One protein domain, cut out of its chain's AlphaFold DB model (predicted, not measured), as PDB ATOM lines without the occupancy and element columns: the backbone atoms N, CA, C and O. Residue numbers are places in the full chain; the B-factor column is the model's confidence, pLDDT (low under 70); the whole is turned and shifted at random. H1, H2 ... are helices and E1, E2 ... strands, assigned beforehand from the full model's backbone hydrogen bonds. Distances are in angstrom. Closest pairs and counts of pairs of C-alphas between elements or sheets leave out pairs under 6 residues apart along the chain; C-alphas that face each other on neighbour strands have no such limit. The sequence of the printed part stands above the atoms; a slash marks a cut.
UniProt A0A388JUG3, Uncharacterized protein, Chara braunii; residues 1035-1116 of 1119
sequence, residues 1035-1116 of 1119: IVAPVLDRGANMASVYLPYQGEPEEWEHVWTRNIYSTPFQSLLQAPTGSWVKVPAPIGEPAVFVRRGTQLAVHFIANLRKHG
ATOM      1  N   ILE A1035      54.737  33.363  76.681       98.44
ATOM      2  CA  ILE A1035      54.574  34.295  77.810       98.44
ATOM      3  C   ILE A1035      54.709  35.730  77.286       98.44
ATOM      4  O   ILE A1035      55.618  36.028  76.511       98.44
ATOM      5  N   VAL A1036      53.831  36.621  77.744       98.62
ATOM      6  CA  VAL A1036      53.845  38.056  77.435       98.62
ATOM      7  C   VAL A1036      53.852  38.842  78.743       98.62
ATOM      8  O   VAL A1036      52.968  38.663  79.582       98.62
ATOM      9  N   ALA A1037      54.832  39.727  78.908       98.38
ATOM     10  CA  ALA A1037      54.931  40.669  80.018       98.38
ATOM     11  C   ALA A1037      54.830  42.104  79.466       98.38
ATOM     12  O   ALA A1037      55.832  42.681  79.029       98.38
ATOM     13  N   PRO A1038      53.613  42.671  79.393       97.56
ATOM     14  CA  PRO A1038      53.401  43.990  78.812       97.56
ATOM     15  C   PRO A1038      54.002  45.093  79.691       97.56
ATOM     16  O   PRO A1038      54.005  45.009  80.919       97.56
ATOM     17  N   VAL A1039      54.460  46.179  79.065       98.06
ATOM     18  CA  VAL A1039      54.875  47.381  79.796       98.06
ATOM     19  C   VAL A1039      53.639  48.224  80.100       98.06
ATOM     20  O   VAL A1039      53.080  48.872  79.217       98.06
ATOM     21  N   LEU A1040      53.215  48.193  81.362       97.06
ATOM     22  CA  LEU A1040      51.968  48.800  81.848       97.06
ATOM     23  C   LEU A1040      52.190  50.068  82.687       97.06
ATOM     24  O   LEU A1040      51.269  50.532  83.355       97.06
ATOM     25  N   ASP A1041      53.401  50.621  82.662       96.81
ATOM     26  CA  ASP A1041      53.800  51.800  83.427       96.81
ATOM     27  C   ASP A1041      54.465  52.846  82.530       96.81
ATOM     28  O   ASP A1041      55.216  52.528  81.603       96.81
ATOM     29  N   ARG A1042      54.164  54.115  82.809       96.44
ATOM     30  CA  ARG A1042      54.593  55.248  81.990       96.44
ATOM     31  C   ARG A1042      56.103  55.481  82.106       96.44
ATOM     32  O   ARG A1042      56.652  55.465  83.202       96.44
ATOM     33  N   GLY A1043      56.767  55.735  80.984       97.38
ATOM     34  CA  GLY A1043      58.211  55.952  80.879       97.38
ATOM     35  C   GLY A1043      59.051  54.674  80.952       97.38
ATOM     36  O   GLY A1043      60.252  54.728  80.690       97.38
ATOM     37  N   ALA A1044      58.453  53.524  81.276       96.94
ATOM     38  CA  ALA A1044      59.183  52.273  81.416       96.94
ATOM     39  C   ALA A1044      59.631  51.707  80.054       96.94
ATOM     40  O   ALA A1044      58.898  51.711  79.060       96.94
ATOM     41  N   ASN A1045      60.858  51.188  80.031       96.81
ATOM     42  CA  ASN A1045      61.530  50.584  78.874       96.81
ATOM     43  C   ASN A1045      62.161  49.215  79.203       96.81
ATOM     44  O   ASN A1045      62.956  48.697  78.421       96.81
ATOM     45  N   MET A1046      61.812  48.645  80.358       97.69
ATOM     46  CA  MET A1046      62.236  47.336  80.855       97.69
ATOM     47  C   MET A1046      60.999  46.594  81.373       97.69
ATOM     48  O   MET A1046      60.084  47.232  81.892       97.69
ATOM     49  N   ALA A1047      61.001  45.266  81.303       97.06
ATOM     50  CA  ALA A1047      59.991  44.418  81.934       97.06
ATOM     51  C   ALA A1047      60.653  43.365  82.835       97.06
ATOM     52  O   ALA A1047      61.734  42.864  82.518       97.06
ATOM     53  N   SER A1048      59.986  43.022  83.939       96.31
ATOM     54  CA  SER A1048      60.349  41.908  84.820       96.31
ATOM     55  C   SER A1048      59.368  40.762  84.597       96.31
ATOM     56  O   SER A1048      58.160  40.964  84.698       96.31
ATOM     57  N   VAL A1049      59.879  39.568  84.297       96.25
ATOM     58  CA  VAL A1049      59.087  38.397  83.899       96.25
ATOM     59  C   VAL A1049      59.468  37.205  84.760       96.25
ATOM     60  O   VAL A1049      60.652  36.912  84.910       96.25
ATOM     61  N   TYR A1050      58.482  36.511  85.316       96.25
ATOM     62  CA  TYR A1050      58.683  35.254  86.022       96.25
ATOM     63  C   TYR A1050      58.562  34.085  85.040       96.25
ATOM     64  O   TYR A1050      57.517  33.902  84.408       96.25
ATOM     65  N   LEU A1051      59.622  33.294  84.908       94.69
ATOM     66  CA  LEU A1051      59.637  32.045  84.150       94.69
ATOM     67  C   LEU A1051      59.297  30.898  85.118       94.69
ATOM     68  O   LEU A1051      60.123  30.582  85.978       94.69
ATOM     69  N   PRO A1052      58.085  30.317  85.047       92.00
ATOM     70  CA  PRO A1052      57.590  29.379  86.051       92.00
ATOM     71  C   PRO A1052      58.211  27.986  85.916       92.00
ATOM     72  O   PRO A1052      58.696  27.609  84.850       92.00
ATOM     73  N   TYR A1053      58.165  27.199  86.994       87.31
ATOM     74  CA  TYR A1053      58.795  25.875  87.055       87.31
ATOM     75  C   TYR A1053      57.878  24.825  87.691       87.31
ATOM     76  O   TYR A1053      57.226  25.098  88.695       87.31
ATOM     77  N   GLN A1054      57.844  23.596  87.154       79.38
ATOM     78  CA  GLN A1054      56.998  22.525  87.713       79.38
ATOM     79  C   GLN A1054      57.642  21.130  87.818       79.38
ATOM     80  O   GLN A1054      56.931  20.124  87.855       79.38
ATOM     81  N   GLY A1055      58.968  21.060  87.932       77.56
ATOM     82  CA  GLY A1055      59.699  19.815  88.216       77.56
ATOM     83  C   GLY A1055      60.663  19.368  87.119       77.56
ATOM     84  O   GLY A1055      61.552  18.582  87.419       77.56
ATOM     85  N   GLU A1056      60.536  19.922  85.913       79.62
ATOM     86  CA  GLU A1056      61.482  19.759  84.805       79.62
ATOM     87  C   GLU A1056      61.938  21.147  84.318       79.62
ATOM     88  O   GLU A1056      61.107  22.064  84.296       79.62
ATOM     89  N   PRO A1057      63.219  21.347  83.944       78.56
ATOM     90  CA  PRO A1057      63.691  22.629  83.429       78.56
ATOM     91  C   PRO A1057      63.060  22.982  82.081       78.56
ATOM     92  O   PRO A1057      63.031  22.156  81.169       78.56
ATOM     93  N   GLU A1058      62.627  24.233  81.924       86.88
ATOM     94  CA  GLU A1058      62.110  24.740  80.650       86.88
ATOM     95  C   GLU A1058      62.960  25.903  80.121       86.88
ATOM     96  O   GLU A1058      63.419  26.763  80.880       86.88
ATOM     97  N   GLU A1059      63.169  25.925  78.802       92.00
ATOM     98  CA  GLU A1059      63.889  26.986  78.095       92.00
ATOM     99  C   GLU A1059      62.913  27.923  77.373       92.00
ATOM    100  O   GLU A1059      62.125  27.507  76.519       92.00
ATOM    101  N   TRP A1060      63.024  29.212  77.683       95.19
ATOM    102  CA  TRP A1060      62.220  30.290  77.123       95.19
ATOM    103  C   TRP A1060      63.100  31.222  76.296       95.19
ATOM    104  O   TRP A1060      64.096  31.756  76.780       95.19
ATOM    105  N   GLU A1061      62.739  31.430  75.036       96.81
ATOM    106  CA  GLU A1061      63.486  32.269  74.105       96.81
ATOM    107  C   GLU A1061      62.791  33.625  73.945       96.81
ATOM    108  O   GLU A1061      61.627  33.696  73.544       96.81
ATOM    109  N   HIS A1062      63.498  34.713  74.258       97.56
ATOM    110  CA  HIS A1062      62.990  36.072  74.085       97.56
ATOM    111  C   HIS A1062      62.902  36.413  72.591       97.56
ATOM    112  O   HIS A1062      63.893  36.326  71.860       97.56
ATOM    113  N   VAL A1063      61.711  36.802  72.129       97.62
ATOM    114  CA  VAL A1063      61.372  36.887  70.698       97.62
ATOM    115  C   VAL A1063      62.298  37.830  69.930       97.62
ATOM    116  O   VAL A1063      62.799  37.444  68.875       97.62
ATOM    117  N   TRP A1064      62.564  39.024  70.469       96.62
ATOM    118  CA  TRP A1064      63.303  40.083  69.769       96.62
ATOM    119  C   TRP A1064      64.820  39.879  69.806       96.62
ATOM    120  O   TRP A1064      65.472  39.902  68.767       96.62
ATOM    121  N   THR A1065      65.390  39.619  70.988       95.38
ATOM    122  CA  THR A1065      66.852  39.479  71.145       95.38
ATOM    123  C   THR A1065      67.375  38.072  70.868       95.38
ATOM    124  O   THR A1065      68.586  37.892  70.787       95.38
ATOM    125  N   ARG A1066      66.491  37.069  70.740       94.56
ATOM    126  CA  ARG A1066      66.832  35.640  70.574       94.56
ATOM    127  C   ARG A1066      67.625  35.038  71.749       94.56
ATOM    128  O   ARG A1066      68.142  33.929  71.645       94.56
ATOM    129  N   ASN A1067      67.704  35.746  72.879       95.56
ATOM    130  CA  ASN A1067      68.320  35.246  74.107       95.56
ATOM    131  C   ASN A1067      67.486  34.095  74.687       95.56
ATOM    132  O   ASN A1067      66.262  34.202  74.775       95.56
ATOM    133  N   ILE A1068      68.154  33.036  75.136       94.88
ATOM    134  CA  ILE A1068      67.528  31.877  75.783       94.88
ATOM    135  C   ILE A1068      67.702  32.002  77.296       94.88
ATOM    136  O   ILE A1068      68.797  32.283  77.781       94.88
ATOM    137  N   TYR A1069      66.621  31.761  78.030       91.81
ATOM    138  CA  TYR A1069      66.557  31.798  79.483       91.81
ATOM    139  C   TYR A1069      66.003  30.465  79.988       91.81
ATOM    140  O   TYR A1069      64.881  30.084  79.658       91.81
ATOM    141  N   SER A1070      66.791  29.748  80.783       82.00
ATOM    142  CA  SER A1070      66.382  28.506  81.442       82.00
ATOM    143  C   SER A1070      65.972  28.769  82.890       82.00
ATOM    144  O   SER A1070      66.649  29.525  83.593       82.00
ATOM    145  N   THR A1071      64.940  28.081  83.378       72.94
ATOM    146  CA  THR A1071      64.698  27.964  84.828       72.94
ATOM    147  C   THR A1071      65.927  27.324  85.500       72.94
ATOM    148  O   THR A1071      66.350  26.253  85.050       72.94
ATOM    149  N   PRO A1072      66.541  27.941  86.524       63.25
ATOM    150  CA  PRO A1072      67.832  27.502  87.039       63.25
ATOM    151  C   PRO A1072      67.736  26.156  87.764       63.25
ATOM    152  O   PRO A1072      66.965  25.990  88.709       63.25
ATOM    153  N   PHE A1073      68.599  25.214  87.381       53.09
ATOM    154  CA  PHE A1073      68.846  24.012  88.171       53.09
ATOM    155  C   PHE A1073      69.663  24.397  89.416       53.09
ATOM    156  O   PHE A1073      70.896  24.395  89.399       53.09
ATOM    157  N   GLN A1074      68.969  24.804  90.482       50.16
ATOM    158  CA  GLN A1074      69.584  25.021  91.792       50.16
ATOM    159  C   GLN A1074      70.158  23.708  92.353       50.16
ATOM    160  O   GLN A1074      69.857  22.612  91.881       50.16
ATOM    161  N   SER A1075      71.072  23.834  93.318       48.16
ATOM    162  CA  SER A1075      71.886  22.715  93.805       48.16
ATOM    163  C   SER A1075      71.052  21.607  94.462       48.16
ATOM    164  O   SER A1075      69.914  21.820  94.865       48.16
ATOM    165  N   LEU A1076      71.671  20.439  94.680       54.38
ATOM    166  CA  LEU A1076      71.088  19.265  95.359       54.38
ATOM    167  C   LEU A1076      70.493  19.528  96.767       54.38
ATOM    168  O   LEU A1076      69.938  18.609  97.364       54.38
ATOM    169  N   LEU A1077      70.635  20.741  97.312       52.91
ATOM    170  CA  LEU A1077      70.134  21.165  98.622       52.91
ATOM    171  C   LEU A1077      68.902  22.085  98.550       52.91
ATOM    172  O   LEU A1077      68.304  22.362  99.587       52.91
ATOM    173  N   GLN A1078      68.512  22.564  97.366       54.47
ATOM    174  CA  GLN A1078      67.347  23.430  97.172       54.47
ATOM    175  C   GLN A1078      66.425  22.827  96.111       54.47
ATOM    176  O   GLN A1078      66.876  22.397  95.052       54.47
ATOM    177  N   ALA A1079      65.119  22.799  96.382       55.94
ATOM    178  CA  ALA A1079      64.150  22.426  95.360       55.94
ATOM    179  C   ALA A1079      64.192  23.483  94.238       55.94
ATOM    180  O   ALA A1079      64.038  24.666  94.553       55.94
ATOM    181  N   PRO A1080      64.408  23.108  92.963       61.28
ATOM    182  CA  PRO A1080      64.446  24.072  91.868       61.28
ATOM    183  C   PRO A1080      63.126  24.849  91.754       61.28
ATOM    184  O   PRO A1080      62.039  24.303  91.963       61.28
ATOM    185  N   THR A1081      63.241  26.140  91.444       73.12
ATOM    186  CA  THR A1081      62.131  27.101  91.378       73.12
ATOM    187  C   THR A1081      62.191  27.923  90.090       73.12
ATOM    188  O   THR A1081      63.218  27.964  89.409       73.12
ATOM    189  N   GLY A1082      61.077  28.570  89.739       84.62
ATOM    190  CA  GLY A1082      61.047  29.513  88.627       84.62
ATOM    191  C   GLY A1082      61.838  30.785  88.942       84.62
ATOM    192  O   GLY A1082      62.039  31.151  90.105       84.62
ATOM    193  N   SER A1083      62.303  31.465  87.899       88.12
ATOM    194  CA  SER A1083      63.217  32.606  88.000       88.12
ATOM    195  C   SER A1083      62.591  33.901  87.498       88.12
ATOM    196  O   SER A1083      61.860  33.921  86.511       88.12
ATOM    197  N   TRP A1084      62.919  35.013  88.158       92.31
ATOM    198  CA  TRP A1084      62.671  36.343  87.609       92.31
ATOM    199  C   TRP A1084      63.777  36.722  86.621       92.31
ATOM    200  O   TRP A1084      64.962  36.547  86.901       92.31
ATOM    201  N   VAL A1085      63.382  37.277  85.479       94.12
ATOM    202  CA  VAL A1085      64.267  37.791  84.431       94.12
ATOM    203  C   VAL A1085      63.855  39.225  84.113       94.12
ATOM    204  O   VAL A1085      62.678  39.497  83.886       94.12
ATOM    205  N   LYS A1086      64.818  40.150  84.070       95.88
ATOM    206  CA  LYS A1086      64.596  41.550  83.683       95.88
ATOM    207  C   LYS A1086      65.159  41.782  82.282       95.88
ATOM    208  O   LYS A1086      66.352  41.572  82.069       95.88
ATOM    209  N   VAL A1087      64.323  42.195  81.329       97.00
ATOM    210  CA  VAL A1087      64.713  42.398  79.918       97.00
ATOM    211  C   VAL A1087      64.383  43.807  79.424       97.00
ATOM    212  O   VAL A1087      63.433  44.416  79.927       97.00
ATOM    213  N   PRO A1088      65.127  44.336  78.431       97.50
ATOM    214  CA  PRO A1088      64.697  45.498  77.666       97.50
ATOM    215  C   PRO A1088      63.337  45.248  77.019       97.50
ATOM    216  O   PRO A1088      63.102  44.193  76.435       97.50
ATOM    217  N   ALA A1089      62.465  46.243  77.127       98.12
ATOM    218  CA  ALA A1089      61.150  46.274  76.513       98.12
ATOM    219  C   ALA A1089      60.852  47.699  75.999       98.12
ATOM    220  O   ALA A1089      59.978  48.384  76.545       98.12
ATOM    221  N   PRO A1090      61.610  48.228  75.017       97.94
ATOM    222  CA  PRO A1090      61.329  49.534  74.425       97.94
ATOM    223  C   PRO A1090      59.982  49.523  73.682       97.94
ATOM    224  O   PRO A1090      59.369  48.473  73.478       97.94
ATOM    225  N   ILE A1091      59.485  50.698  73.291       98.06
ATOM    226  CA  ILE A1091      58.299  50.771  72.426       98.06
ATOM    227  C   ILE A1091      58.668  50.180  71.060       98.06
ATOM    228  O   ILE A1091      59.652  50.605  70.457       98.06
ATOM    229  N   GLY A1092      57.888  49.206  70.599       97.12
ATOM    230  CA  GLY A1092      58.153  48.412  69.397       97.12
ATOM    231  C   GLY A1092      58.564  46.961  69.680       97.12
ATOM    232  O   GLY A1092      58.457  46.126  68.778       97.12
ATOM    233  N   GLU A1093      59.006  46.654  70.906       97.56
ATOM    234  CA  GLU A1093      59.554  45.351  71.322       97.56
ATOM    235  C   GLU A1093      59.133  45.016  72.776       97.56
ATOM    236  O   GLU A1093      59.958  45.043  73.689       97.56
ATOM    237  N   PRO A1094      57.840  44.737  73.043       97.94
ATOM    238  CA  PRO A1094      57.361  44.342  74.373       97.94
ATOM    239  C   PRO A1094      57.953  42.989  74.791       97.94
ATOM    240  O   PRO A1094      58.214  42.143  73.938       97.94
ATOM    241  N   ALA A1095      58.130  42.728  76.087       98.31
ATOM    242  CA  ALA A1095      58.772  41.494  76.540       98.31
ATOM    243  C   ALA A1095      57.902  40.251  76.258       98.31
ATOM    244  O   ALA A1095      56.898  40.001  76.928       98.31
ATOM    245  N   VAL A1096      58.302  39.469  75.252       98.56
ATOM    246  CA  VAL A1096      57.591  38.272  74.777       98.56
ATOM    247  C   VAL A1096      58.571  37.113  74.671       98.56
ATOM    248  O   VAL A1096      59.654  37.252  74.101       98.56
ATOM    249  N   PHE A1097      58.174  35.961  75.201       98.38
ATOM    250  CA  PHE A1097      58.976  34.745  75.244       98.38
ATOM    251  C   PHE A1097      58.194  33.586  74.634       98.38
ATOM    252  O   PHE A1097      56.998  33.444  74.888       98.38
ATOM    253  N   VAL A1098      58.874  32.731  73.875       98.06
ATOM    254  CA  VAL A1098      58.318  31.475  73.354       98.06
ATOM    255  C   VAL A1098      59.075  30.278  73.916       98.06
ATOM    256  O   VAL A1098      60.293  30.317  74.087       98.06
ATOM    257  N   ARG A1099      58.349  29.202  74.214       95.44
ATOM    258  CA  ARG A1099      58.901  27.961  74.760       95.44
ATOM    259  C   ARG A1099      59.696  27.245  73.669       95.44
ATOM    260  O   ARG A1099      59.161  26.938  72.598       95.44
ATOM    261  N   ARG A1100      60.995  27.047  73.896       93.81
ATOM    262  CA  ARG A1100      61.946  26.591  72.872       93.81
ATOM    263  C   ARG A1100      61.600  25.175  72.387       93.81
ATOM    264  O   ARG A1100      61.092  24.354  73.141       93.81
ATOM    265  N   GLY A1101      61.866  24.892  71.111       90.88
ATOM    266  CA  GLY A1101      61.606  23.582  70.495       90.88
ATOM    267  C   GLY A1101      60.144  23.316  70.117       90.88
ATOM    268  O   GLY A1101      59.849  22.279  69.529       90.88
ATOM    269  N   THR A1102      59.225  24.242  70.402       95.56
ATOM    270  CA  THR A1102      57.818  24.143  69.988       95.56
ATOM    271  C   THR A1102      57.624  24.575  68.531       95.56
ATOM    272  O   THR A1102      58.350  25.433  68.021       95.56
ATOM    273  N   GLN A1103      56.599  24.036  67.860       94.62
ATOM    274  CA  GLN A1103      56.215  24.488  66.513       94.62
ATOM    275  C   GLN A1103      55.845  25.981  66.494       94.62
ATOM    276  O   GLN A1103      56.155  26.679  65.531       94.62
ATOM    277  N   LEU A1104      55.258  26.491  67.587       96.75
ATOM    278  CA  LEU A1104      55.005  27.917  67.790       96.75
ATOM    279  C   LEU A1104      56.290  28.744  67.669       96.75
ATOM    280  O   LEU A1104      56.324  29.689  66.883       96.75
ATOM    281  N   ALA A1105      57.340  28.385  68.412       96.38
ATOM    282  CA  ALA A1105      58.605  29.112  68.388       96.38
ATOM    283  C   ALA A1105      59.246  29.118  66.988       96.38
ATOM    284  O   ALA A1105      59.762  30.144  66.555       96.38
ATOM    285  N   VAL A1106      59.163  28.007  66.246       96.19
ATOM    286  CA  VAL A1106      59.687  27.930  64.870       96.19
ATOM    287  C   VAL A1106      58.876  28.815  63.916       96.19
ATOM    288  O   VAL A1106      59.436  29.689  63.250       96.19
ATOM    289  N   HIS A1107      57.556  28.624  63.855       97.44
ATOM    290  CA  HIS A1107      56.702  29.287  62.866       97.44
ATOM    291  C   HIS A1107      56.486  30.779  63.153       97.44
ATOM    292  O   HIS A1107      56.512  31.579  62.220       97.44
ATOM    293  N   PHE A1108      56.338  31.195  64.417       98.00
ATOM    294  CA  PHE A1108      56.156  32.613  64.756       98.00
ATOM    295  C   PHE A1108      57.392  33.440  64.384       98.00
ATOM    296  O   PHE A1108      57.264  34.482  63.746       98.00
ATOM    297  N   ILE A1109      58.597  32.949  64.689       97.56
ATOM    298  CA  ILE A1109      59.851  33.636  64.348       97.56
ATOM    299  C   ILE A1109      60.079  33.664  62.828       97.56
ATOM    300  O   ILE A1109      60.505  34.692  62.293       97.56
ATOM    301  N   ALA A1110      59.742  32.587  62.111       97.25
ATOM    302  CA  ALA A1110      59.766  32.574  60.647       97.25
ATOM    303  C   ALA A1110      58.784  33.599  60.041       97.25
ATOM    304  O   ALA A1110      59.152  34.343  59.130       97.25
ATOM    305  N   ASN A1111      57.568  33.707  60.584       97.75
ATOM    306  CA  ASN A1111      56.571  34.679  60.138       97.75
ATOM    307  C   ASN A1111      56.971  36.126  60.465       97.75
ATOM    308  O   ASN A1111      56.816  37.003  59.617       97.75
ATOM    309  N   LEU A1112      57.543  36.396  61.644       97.81
ATOM    310  CA  LEU A1112      58.071  37.724  61.981       97.81
ATOM    311  C   LEU A1112      59.177  38.153  61.002       97.81
ATOM    312  O   LEU A1112      59.152  39.286  60.524       97.81
ATOM    313  N   ARG A1113      60.090  37.248  60.618       97.00
ATOM    314  CA  ARG A1113      61.075  37.503  59.546       97.00
ATOM    315  C   ARG A1113      60.418  37.753  58.190       97.00
ATOM    316  O   ARG A1113      60.763  38.721  57.521       97.00
ATOM    317  N   LYS A1114      59.427  36.939  57.805       96.25
ATOM    318  CA  LYS A1114      58.645  37.111  56.564       96.25
ATOM    319  C   LYS A1114      57.942  38.475  56.490       96.25
ATOM    320  O   LYS A1114      57.795  39.023  55.403       96.25
ATOM    321  N   HIS A1115      57.550  39.040  57.632       93.94
ATOM    322  CA  HIS A1115      56.978  40.386  57.747       93.94
ATOM    323  C   HIS A1115      58.020  41.511  57.948       93.94
ATOM    324  O   HIS A1115      57.630  42.664  58.135       93.94
ATOM    325  N   GLY A1116      59.326  41.215  57.914       93.88
ATOM    326  CA  GLY A1116      60.398  42.203  58.107       93.88
ATOM    327  C   GLY A1116      60.498  42.757  59.535       93.88
ATOM    328  O   GLY A1116      60.961  43.877  59.733       93.88
TER     329      GLY A1116
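This is residues 1035 to 1116 of the 1119 residues of an uncharacterized protein of Chara braunii (UniProt A0A388JUG3). Look for a small sandwich, its two sheets face to face but with planes 38 degrees apart: the sheet E1 E6 E3 E4 and the two-stranded E2 E5. H1 only grazes the larger sheet. The 82 printed residues run E1 E2 E3 E4 E5 E6 H1, both sheets antiparallel; the class is mixed, with under half of the residues in named elements. The whole is only just loose, close to compact, with a radius of gyration of the C-alphas of 14.2 A, and flat, spanning 46 by 33 by 15 A.

Find C-alpha 1035 at (54.574, 34.295, 77.810), where E1, residues 1035 to 1037, begins. Next come E2, 1046 to 1051, 15.9 A; E3, 1059 to 1062; E4, 1068 to 1070; E5, 1083 to 1088, 16.6 A; and E6, 1095 to 1099, 13.7 A. H1, 1103 to 1114, runs 16.3 A to C-alpha 1114 at (58.645, 37.111, 56.564).

In the larger sheet, only just strongly twisted at 4.2 A off its plane, look at E6: N 1035 and O 1097 of E1 and E6 are 2.9 A apart, and N 1061 and O 1098 of E3 and E6 2.8 A. E3 and E4 form a hairpin, with N 1060 and O 1069 2.8 A apart. In the other sheet, N 1049 and O 1085 of E2 and E5 are 2.8 A apart. Between the sheets, the closest C-alphas of E1 and E2 are those of Ala 1037 and Val 1049, 6.1 A. H1 grazes the larger sheet with residues 1104 to 1109; its closest C-alphas to E6 are Ala 1105 and Val 1098, 5.5 A. In H1, 7 of 8 O i to N i+4 pairs are within hydrogen-bond range.

The C-alphas farthest apart are those of Leu 1077 and His 1115, 47.0 A. The printed part has no cut. The one long link is E4 to E5, residues 1071 to 1082; within it, residues 1072 to 1080 have pLDDT under 70.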